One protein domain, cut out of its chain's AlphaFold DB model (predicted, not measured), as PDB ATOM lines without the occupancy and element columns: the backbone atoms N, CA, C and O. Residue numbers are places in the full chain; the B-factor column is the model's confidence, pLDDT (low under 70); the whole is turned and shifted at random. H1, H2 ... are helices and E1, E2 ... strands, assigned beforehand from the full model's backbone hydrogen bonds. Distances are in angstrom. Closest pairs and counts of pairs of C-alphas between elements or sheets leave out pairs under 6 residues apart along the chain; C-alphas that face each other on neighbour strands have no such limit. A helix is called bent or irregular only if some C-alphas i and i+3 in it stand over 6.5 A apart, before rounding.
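Overview. This is residues 16 to 74 of the 197 residues of an uncharacterized protein of Amycolatopsis alkalitolerans (UniProt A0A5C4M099). A small antiparallel sheet, order E1 E2 E3, has helices H1 and H2 over one face, making two layers, and its other face is bare. The strands form a meander, each the antiparallel neighbour of the one before. The printed part has 59 residues, with H1, E1, E2, E3, H2 in order, a mixed class. It is compact, radius of gyration of the C-alphas 10.4 A, spanning 30 by 19 by 15 A.

Along the chain. Find E1, residues 40 to 44, 13.0 A; E2, 47 to 51, 13.5 A; E3, 57 to 60, 9.9 A. H1, residues 21 to 33, runs 18.4 A from C-alpha 21 at (-0.698, 5.450, 19.986). H2, residues 63 to 73, runs 15.7 A to C-alpha 73 at (12.821, -12.221, 12.614); it is irregular, C-alphas 69 and 72 being 7.5 A apart.

Arrangement. In hairpin E1 and E2, look at N 42 and O 49, 2.9 A, within hydrogen-bond range; in hairpin E2 and E3, N 50 and O 58, 2.8 A. H1 lies over E1, height over the sheet 7.2 A; closest C-alphas Ser 25 and Ala 43, 5.2 A. On the same face, H2 touches E3, closest C-alphas Leu 66 and Cys 60, 5.3 A. Every O i to N i+4 pair is within range in H1, 5 of 7 in H2.

Size, cuts and confidence. The C-alphas farthest apart, Pro 16 and Thr 54, are 32.1 A apart. The printed part has no cut and no long link; no printed residue is under 70 in pLDDT.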
ATOM      1  N   PRO A  16      -8.846  -3.871  22.352       88.25
ATOM      2  CA  PRO A  16      -9.262  -2.960  23.420       88.25
ATOM      3  C   PRO A  16      -8.078  -2.364  24.194       88.25
ATOM      4  O   PRO A  16      -8.127  -1.204  24.596       88.25
ATOM      5  N   PHE A  17      -6.979  -3.113  24.319       91.31
ATOM      6  CA  PHE A  17      -5.769  -2.672  25.012       91.31
ATOM      7  C   PHE A  17      -4.889  -1.740  24.173       91.31
ATOM      8  O   PHE A  17      -4.021  -1.039  24.691       91.31
ATOM      9  N   LEU A  18      -5.107  -1.708  22.858       93.38
ATOM     10  CA  LEU A  18      -4.235  -1.044  21.887       93.38
ATOM     11  C   LEU A  18      -4.895   0.191  21.256       93.38
ATOM     12  O   LEU A  18      -4.468   0.651  20.191       93.38
ATOM     13  N   ALA A  19      -5.922   0.753  21.908       87.06
ATOM     14  CA  ALA A  19      -6.696   1.894  21.412       87.06
ATOM     15  C   ALA A  19      -5.854   3.179  21.232       87.06
ATOM     16  O   ALA A  19      -6.132   3.985  20.341       87.06
ATOM     17  N   GLY A  20      -4.758   3.347  21.982       91.31
ATOM     18  CA  GLY A  20      -3.878   4.522  21.915       91.31
ATOM     19  C   GLY A  20      -2.581   4.335  21.116       91.31
ATOM     20  O   GLY A  20      -2.010   3.247  21.060       91.31
ATOM     21  N   LEU A  21      -2.053   5.434  20.557       95.56
ATOM     22  CA  LEU A  21      -0.698   5.450  19.986       95.56
ATOM     23  C   LEU A  21       0.385   5.071  21.019       95.56
ATOM     24  O   LEU A  21       1.265   4.304  20.639       95.56
ATOM     25  N   PRO A  22       0.338   5.518  22.295       96.25
ATOM     26  CA  PRO A  22       1.304   5.080  23.306       96.25
ATOM     27  C   PRO A  22       1.333   3.558  23.491       96.25
ATOM     28  O   PRO A  22       2.403   2.967  23.404       96.25
ATOM     29  N   ALA A  23       0.166   2.916  23.616       95.62
ATOM     30  CA  ALA A  23       0.055   1.463  23.751       95.62
ATOM     31  C   ALA A  23       0.632   0.725  22.529       95.62
ATOM     32  O   ALA A  23       1.398  -0.228  22.657       95.62
ATOM     33  N   ARG A  24       0.336   1.208  21.313       97.44
ATOM     34  CA  ARG A  24       0.907   0.633  20.085       97.44
ATOM     35  C   ARG A  24       2.420   0.839  19.991       97.44
ATOM     36  O   ARG A  24       3.121  -0.046  19.502       97.44
ATOM     37  N   SER A  25       2.934   1.976  20.452       98.12
ATOM     38  CA  SER A  25       4.376   2.234  20.530       98.12
ATOM     39  C   SER A  25       5.063   1.310  21.535       98.12
ATOM     40  O   SER A  25       6.133   0.795  21.221       98.12
ATOM     41  N   ALA A  26       4.433   1.039  22.680       97.88
ATOM     42  CA  ALA A  26       4.933   0.091  23.674       97.88
ATOM     43  C   ALA A  26       5.016  -1.335  23.103       97.88
ATOM     44  O   ALA A  26       6.051  -1.985  23.205       97.88
ATOM     45  N   VAL A  27       3.988  -1.786  22.371       97.88
ATOM     46  CA  VAL A  27       4.029  -3.073  21.645       97.88
ATOM     47  C   VAL A  27       5.143  -3.106  20.595       97.88
ATOM     48  O   VAL A  27       5.832  -4.113  20.449       97.88
ATOM     49  N   ALA A  28       5.360  -2.008  19.865       97.94
ATOM     50  CA  ALA A  28       6.462  -1.926  18.907       97.94
ATOM     51  C   ALA A  28       7.836  -2.020  19.598       97.94
ATOM     52  O   ALA A  28       8.749  -2.636  19.046       97.94
ATOM     53  N   ALA A  29       7.981  -1.431  20.790       97.69
ATOM     54  CA  ALA A  29       9.188  -1.518  21.607       97.69
ATOM     55  C   ALA A  29       9.418  -2.945  22.129       97.69
ATOM     56  O   ALA A  29      10.505  -3.485  21.914       97.69
ATOM     57  N   ALA A  30       8.383  -3.579  22.688       97.19
ATOM     58  CA  ALA A  30       8.413  -4.968  23.149       97.19
ATOM     59  C   ALA A  30       8.833  -5.923  22.026       97.19
ATOM     60  O   ALA A  30       9.756  -6.723  22.171       97.19
ATOM     61  N   LEU A  31       8.225  -5.779  20.846       96.31
ATOM     62  CA  LEU A  31       8.554  -6.617  19.699       96.31
ATOM     63  C   LEU A  31       9.983  -6.389  19.199       96.31
ATOM     64  O   LEU A  31      10.661  -7.334  18.805       96.31
ATOM     65  N   LYS A  32      10.456  -5.139  19.224       94.56
ATOM     66  CA  LYS A  32      11.829  -4.797  18.844       94.56
ATOM     67  C   LYS A  32      12.853  -5.405  19.803       94.56
ATOM     68  O   LYS A  32      13.919  -5.792  19.337       94.56
ATOM     69  N   ALA A  33      12.545  -5.504  21.095       93.50
ATOM     70  CA  ALA A  33      13.426  -6.134  22.078       93.50
ATOM     71  C   ALA A  33      13.621  -7.642  21.823       93.50
ATOM     72  O   ALA A  33      14.670  -8.182  22.157       93.50
ATOM     73  N   LEU A  34      12.641  -8.296  21.191       93.75
ATOM     74  CA  LEU A  34      12.679  -9.717  20.817       93.75
ATOM     75  C   LEU A  34      13.187  -9.970  19.390       93.75
ATOM     76  O   LEU A  34      13.352 -11.117  18.975       93.75
ATOM     77  N   ALA A  35      13.362  -8.912  18.599       94.44
ATOM     78  CA  ALA A  35      13.671  -9.035  17.188       94.44
ATOM     79  C   ALA A  35      15.174  -9.083  16.929       94.44
ATOM     80  O   ALA A  35      15.964  -8.310  17.477       94.44
ATOM     81  N   ARG A  36      15.557  -9.920  15.966       92.06
ATOM     82  CA  ARG A  36      16.895  -9.902  15.381       92.06
ATOM     83  C   ARG A  36      17.174  -8.548  14.710       92.06
ATOM     84  O   ARG A  36      16.242  -7.880  14.241       92.06
ATOM     85  N   PRO A  37      18.454  -8.144  14.596       92.56
ATOM     86  CA  PRO A  37      18.824  -6.876  13.982       92.56
ATOM     87  C   PRO A  37      18.202  -6.658  12.595       92.56
ATOM     88  O   PRO A  37      18.156  -7.554  11.755       92.56
ATOM     89  N   GLY A  38      17.763  -5.422  12.346       92.38
ATOM     90  CA  GLY A  38      17.260  -4.972  11.045       92.38
ATOM     91  C   GLY A  38      15.736  -4.956  10.899       92.38
ATOM     92  O   GLY A  38      15.249  -4.292   9.985       92.38
ATOM     93  N   LEU A  39      14.975  -5.596  11.795       95.62
ATOM     94  CA  LEU A  39      13.524  -5.403  11.850       95.62
ATOM     95  C   LEU A  39      13.208  -4.010  12.409       95.62
ATOM     96  O   LEU A  39      13.724  -3.606  13.454       95.62
ATOM     97  N   ARG A  40      12.337  -3.263  11.729       96.62
ATOM     98  CA  ARG A  40      11.810  -1.989  12.234       96.62
ATOM     99  C   ARG A  40      10.302  -2.073  12.349       96.62
ATOM    100  O   ARG A  40       9.630  -2.459  11.399       96.62
ATOM    101  N   VAL A  41       9.777  -1.652  13.492       97.62
ATOM    102  CA  VAL A  41       8.341  -1.617  13.768       97.62
ATOM    103  C   VAL A  41       7.995  -0.201  14.197       97.62
ATOM    104  O   VAL A  41       8.627   0.351  15.092       97.62
ATOM    105  N   THR A  42       7.038   0.423  13.515       97.62
ATOM    106  CA  THR A  42       6.604   1.795  13.812       97.62
ATOM    107  C   THR A  42       5.103   1.824  14.041       97.62
ATOM    108  O   THR A  42       4.343   1.452  13.150       97.62
ATOM    109  N   ALA A  43       4.671   2.301  15.207       97.50
ATOM    110  CA  ALA A  43       3.259   2.496  15.509       97.50
ATOM    111  C   ALA A  43       2.658   3.661  14.701       97.50
ATOM    112  O   ALA A  43       3.299   4.689  14.471       97.50
ATOM    113  N   ARG A  44       1.410   3.500  14.259       94.62
ATOM    114  CA  ARG A  44       0.628   4.466  13.472       94.62
ATOM    115  C   ARG A  44      -0.797   4.582  14.026       94.62
ATOM    116  O   ARG A  44      -1.188   3.862  14.945       94.62
ATOM    117  N   GLY A  45      -1.592   5.499  13.470       86.44
ATOM    118  CA  GLY A  45      -2.986   5.733  13.879       86.44
ATOM    119  C   GLY A  45      -3.897   4.499  13.788       86.44
ATOM    120  O   GLY A  45      -4.821   4.394  14.583       86.44
ATOM    121  N   GLY A  46      -3.599   3.546  12.897       85.94
ATOM    122  CA  GLY A  46      -4.408   2.340  12.664       85.94
ATOM    123  C   GLY A  46      -3.676   1.006  12.847       85.94
ATOM    124  O   GLY A  46      -4.138   0.010  12.308       85.94
ATOM    125  N   GLY A  47      -2.528   0.984  13.535       94.62
ATOM    126  CA  GLY A  47      -1.743  -0.239  13.742       94.62
ATOM    127  C   GLY A  47      -0.241   0.014  13.660       94.62
ATOM    128  O   GLY A  47       0.255   0.971  14.258       94.62
ATOM    129  N   TRP A  48       0.475  -0.809  12.896       97.94
ATOM    130  CA  TRP A  48       1.928  -0.759  12.750       97.94
ATOM    131  C   TRP A  48       2.362  -0.836  11.293       97.94
ATOM    132  O   TRP A  48       1.701  -1.436  10.451       97.94
ATOM    133  N   LEU A  49       3.517  -0.248  11.011       98.06
ATOM    134  CA  LEU A  49       4.282  -0.504   9.801       98.06
ATOM    135  C   LEU A  49       5.518  -1.318  10.186       98.06
ATOM    136  O   LEU A  49       6.329  -0.862  10.997       98.06
ATOM    137  N   VAL A  50       5.654  -2.503   9.599       97.94
ATOM    138  CA  VAL A  50       6.809  -3.388   9.762       97.94
ATOM    139  C   VAL A  50       7.689  -3.262   8.530       97.94
ATOM    140  O   VAL A  50       7.214  -3.459   7.415       97.94
ATOM    141  N   ALA A  51       8.966  -2.946   8.714       97.56
ATOM    142  CA  ALA A  51       9.968  -2.975   7.658       97.56
ATOM    143  C   ALA A  51      10.982  -4.081   7.951       97.56
ATOM    144  O   ALA A  51      11.651  -4.074   8.988       97.56
ATOM    145  N   ALA A  52      11.074  -5.033   7.028       93.94
ATOM    146  CA  ALA A  52      12.036  -6.119   7.073       93.94
ATOM    147  C   ALA A  52      13.452  -5.617   6.727       93.94
ATOM    148  O   ALA A  52      13.585  -4.654   5.966       93.94
ATOM    149  N   PRO A  53      14.514  -6.325   7.162       91.00
ATOM    150  CA  PRO A  53      15.890  -6.044   6.740       91.00
ATOM    151  C   PRO A  53      16.076  -6.026   5.215       91.00
ATOM    152  O   PRO A  53      16.949  -5.339   4.698       91.00
ATOM    153  N   THR A  54      15.228  -6.756   4.485       90.44
ATOM    154  CA  THR A  54      15.226  -6.829   3.016       90.44
ATOM    155  C   THR A  54      14.609  -5.603   2.331       90.44
ATOM    156  O   THR A  54      14.523  -5.569   1.109       90.44
ATOM    157  N   GLY A  55      14.128  -4.614   3.091       91.19
ATOM    158  CA  GLY A  55      13.460  -3.418   2.572       91.19
ATOM    159  C   GLY A  55      11.962  -3.588   2.301       91.19
ATOM    160  O   GLY A  55      11.273  -2.599   2.057       91.19
ATOM    161  N   ARG A  56      11.419  -4.812   2.390       94.62
ATOM    162  CA  ARG A  56       9.970  -5.043   2.281       94.62
ATOM    163  C   ARG A  56       9.244  -4.396   3.457       94.62
ATOM    164  O   ARG A  56       9.662  -4.558   4.602       94.62
ATOM    165  N   THR A  57       8.130  -3.726   3.173       97.19
ATOM    166  CA  THR A  57       7.269  -3.127   4.194       97.19
ATOM    167  C   THR A  57       5.875  -3.741   4.174       97.19
ATOM    168  O   THR A  57       5.358  -4.074   3.109       97.19
ATOM    169  N   SER A  58       5.285  -3.895   5.356       97.56
ATOM    170  CA  SER A  58       3.942  -4.439   5.553       97.56
ATOM    171  C   SER A  58       3.206  -3.612   6.601       97.56
ATOM    172  O   SER A  58       3.755  -3.326   7.665       97.56
ATOM    173  N   ALA A  59       1.967  -3.225   6.306       97.06
ATOM    174  CA  ALA A  59       1.076  -2.631   7.294       97.06
ATOM    175  C   ALA A  59       0.328  -3.743   8.044       97.06
ATOM    176  O   ALA A  59      -0.168  -4.678   7.420       97.06
ATOM    177  N   CYS A  60       0.250  -3.629   9.366       96.25
ATOM    178  CA  CYS A  60      -0.442  -4.563  10.249       96.25
ATOM    179  C   CYS A  60      -1.479  -3.785  11.053       96.25
ATOM    180  O   CYS A  60      -1.142  -2.773  11.669       96.25
ATOM    181  N   SER A  61      -2.723  -4.244  11.050       93.81
ATOM    182  CA  SER A  61      -3.846  -3.592  11.729       93.81
ATOM    183  C   SER A  61      -4.180  -4.214  13.089       93.81
ATOM    184  O   SER A  61      -4.888  -3.597  13.884       93.81
ATOM    185  N   SER A  62      -3.637  -5.403  13.370       93.81
ATOM    186  CA  SER A  62      -3.840  -6.161  14.610       93.81
ATOM    187  C   SER A  62      -2.536  -6.678  15.216       93.81
ATOM    188  O   SER A  62      -1.517  -6.785  14.523       93.81
ATOM    189  N   LEU A  63      -2.578  -7.044  16.501       94.69
ATOM    190  CA  LEU A  63      -1.457  -7.698  17.180       94.69
ATOM    191  C   LEU A  63      -1.100  -9.033  16.511       94.69
ATOM    192  O   LEU A  63       0.067  -9.283  16.217       94.69
ATOM    193  N   THR A  64      -2.099  -9.854  16.181       92.88
ATOM    194  CA  THR A  64      -1.888 -11.125  15.474       92.88
ATOM    195  C   THR A  64      -1.217 -10.929  14.110       92.88
ATOM    196  O   THR A  64      -0.269 -11.645  13.790       92.88
ATOM    197  N   GLU A  65      -1.653  -9.953  13.301       95.00
ATOM    198  CA  GLU A  65      -1.002  -9.640  12.017       95.00
ATOM    199  C   GLU A  65       0.435  -9.158  12.206       95.00
ATOM    200  O   GLU A  65       1.319  -9.538  11.432       95.00
ATOM    201  N   LEU A  66       0.675  -8.336  13.231       96.62
ATOM    202  CA  LEU A  66       2.000  -7.831  13.566       96.62
ATOM    203  C   LEU A  66       2.952  -8.977  13.926       96.62
ATOM    204  O   LEU A  66       4.027  -9.079  13.332       96.62
ATOM    205  N   ILE A  67       2.555  -9.858  14.848       95.94
ATOM    206  CA  ILE A  67       3.368 -11.005  15.270       95.94
ATOM    207  C   ILE A  67       3.587 -11.972  14.106       95.94
ATOM    208  O   ILE A  67       4.724 -12.378  13.865       95.94
ATOM    209  N   ALA A  68       2.547 -12.293  13.332       95.00
ATOM    210  CA  ALA A  68       2.671 -13.157  12.158       95.00
ATOM    211  C   ALA A  68       3.637 -12.576  11.114       95.00
ATOM    212  O   ALA A  68       4.465 -13.301  10.562       95.00
ATOM    213  N   THR A  69       3.568 -11.262  10.879       96.12
ATOM    214  CA  THR A  69       4.473 -10.564   9.959       96.12
ATOM    215  C   THR A  69       5.902 -10.578  10.483       96.12
ATOM    216  O   THR A  69       6.815 -10.854   9.715       96.12
ATOM    217  N   ALA A  70       6.114 -10.305  11.771       96.31
ATOM    218  CA  ALA A  70       7.441 -10.224  12.373       96.31
ATOM    219  C   ALA A  70       8.099 -11.593  12.620       96.31
ATOM    220  O   ALA A  70       9.323 -11.656  12.704       96.31
ATOM    221  N   ARG A  71       7.317 -12.682  12.694       95.25
ATOM    222  CA  ARG A  71       7.746 -14.038  13.086       95.25
ATOM    223  C   ARG A  71       9.079 -14.509  12.484       95.25
ATOM    224  O   ARG A  71       9.867 -15.049  13.251       95.25
ATOM    225  N   PRO A  72       9.397 -14.304  11.186       95.25
ATOM    226  CA  PRO A  72      10.679 -14.746  10.621       95.25
ATOM    227  C   PRO A  72      11.926 -14.101  11.252       95.25
ATOM    228  O   PRO A  72      13.038 -14.581  11.040       95.25
ATOM    229  N   TRP A  73      11.752 -13.000  11.986       95.31
ATOM    230  CA  TRP A  73      12.821 -12.221  12.614       95.31
ATOM    231  C   TRP A  73      12.768 -12.237  14.140       95.31
ATOM    232  O   TRP A  73      13.567 -11.547  14.766       95.31
ATOM    233  N   LEU A  74      11.840 -12.986  14.729       94.69
ATOM    234  CA  LEU A  74      11.745 -13.162  16.173       94.69
ATOM    235  C   LEU A  74      12.377 -14.494  16.548       94.69
ATOM    236  O   LEU A  74      12.279 -15.469  15.797       94.69
TER     237      LEU A  74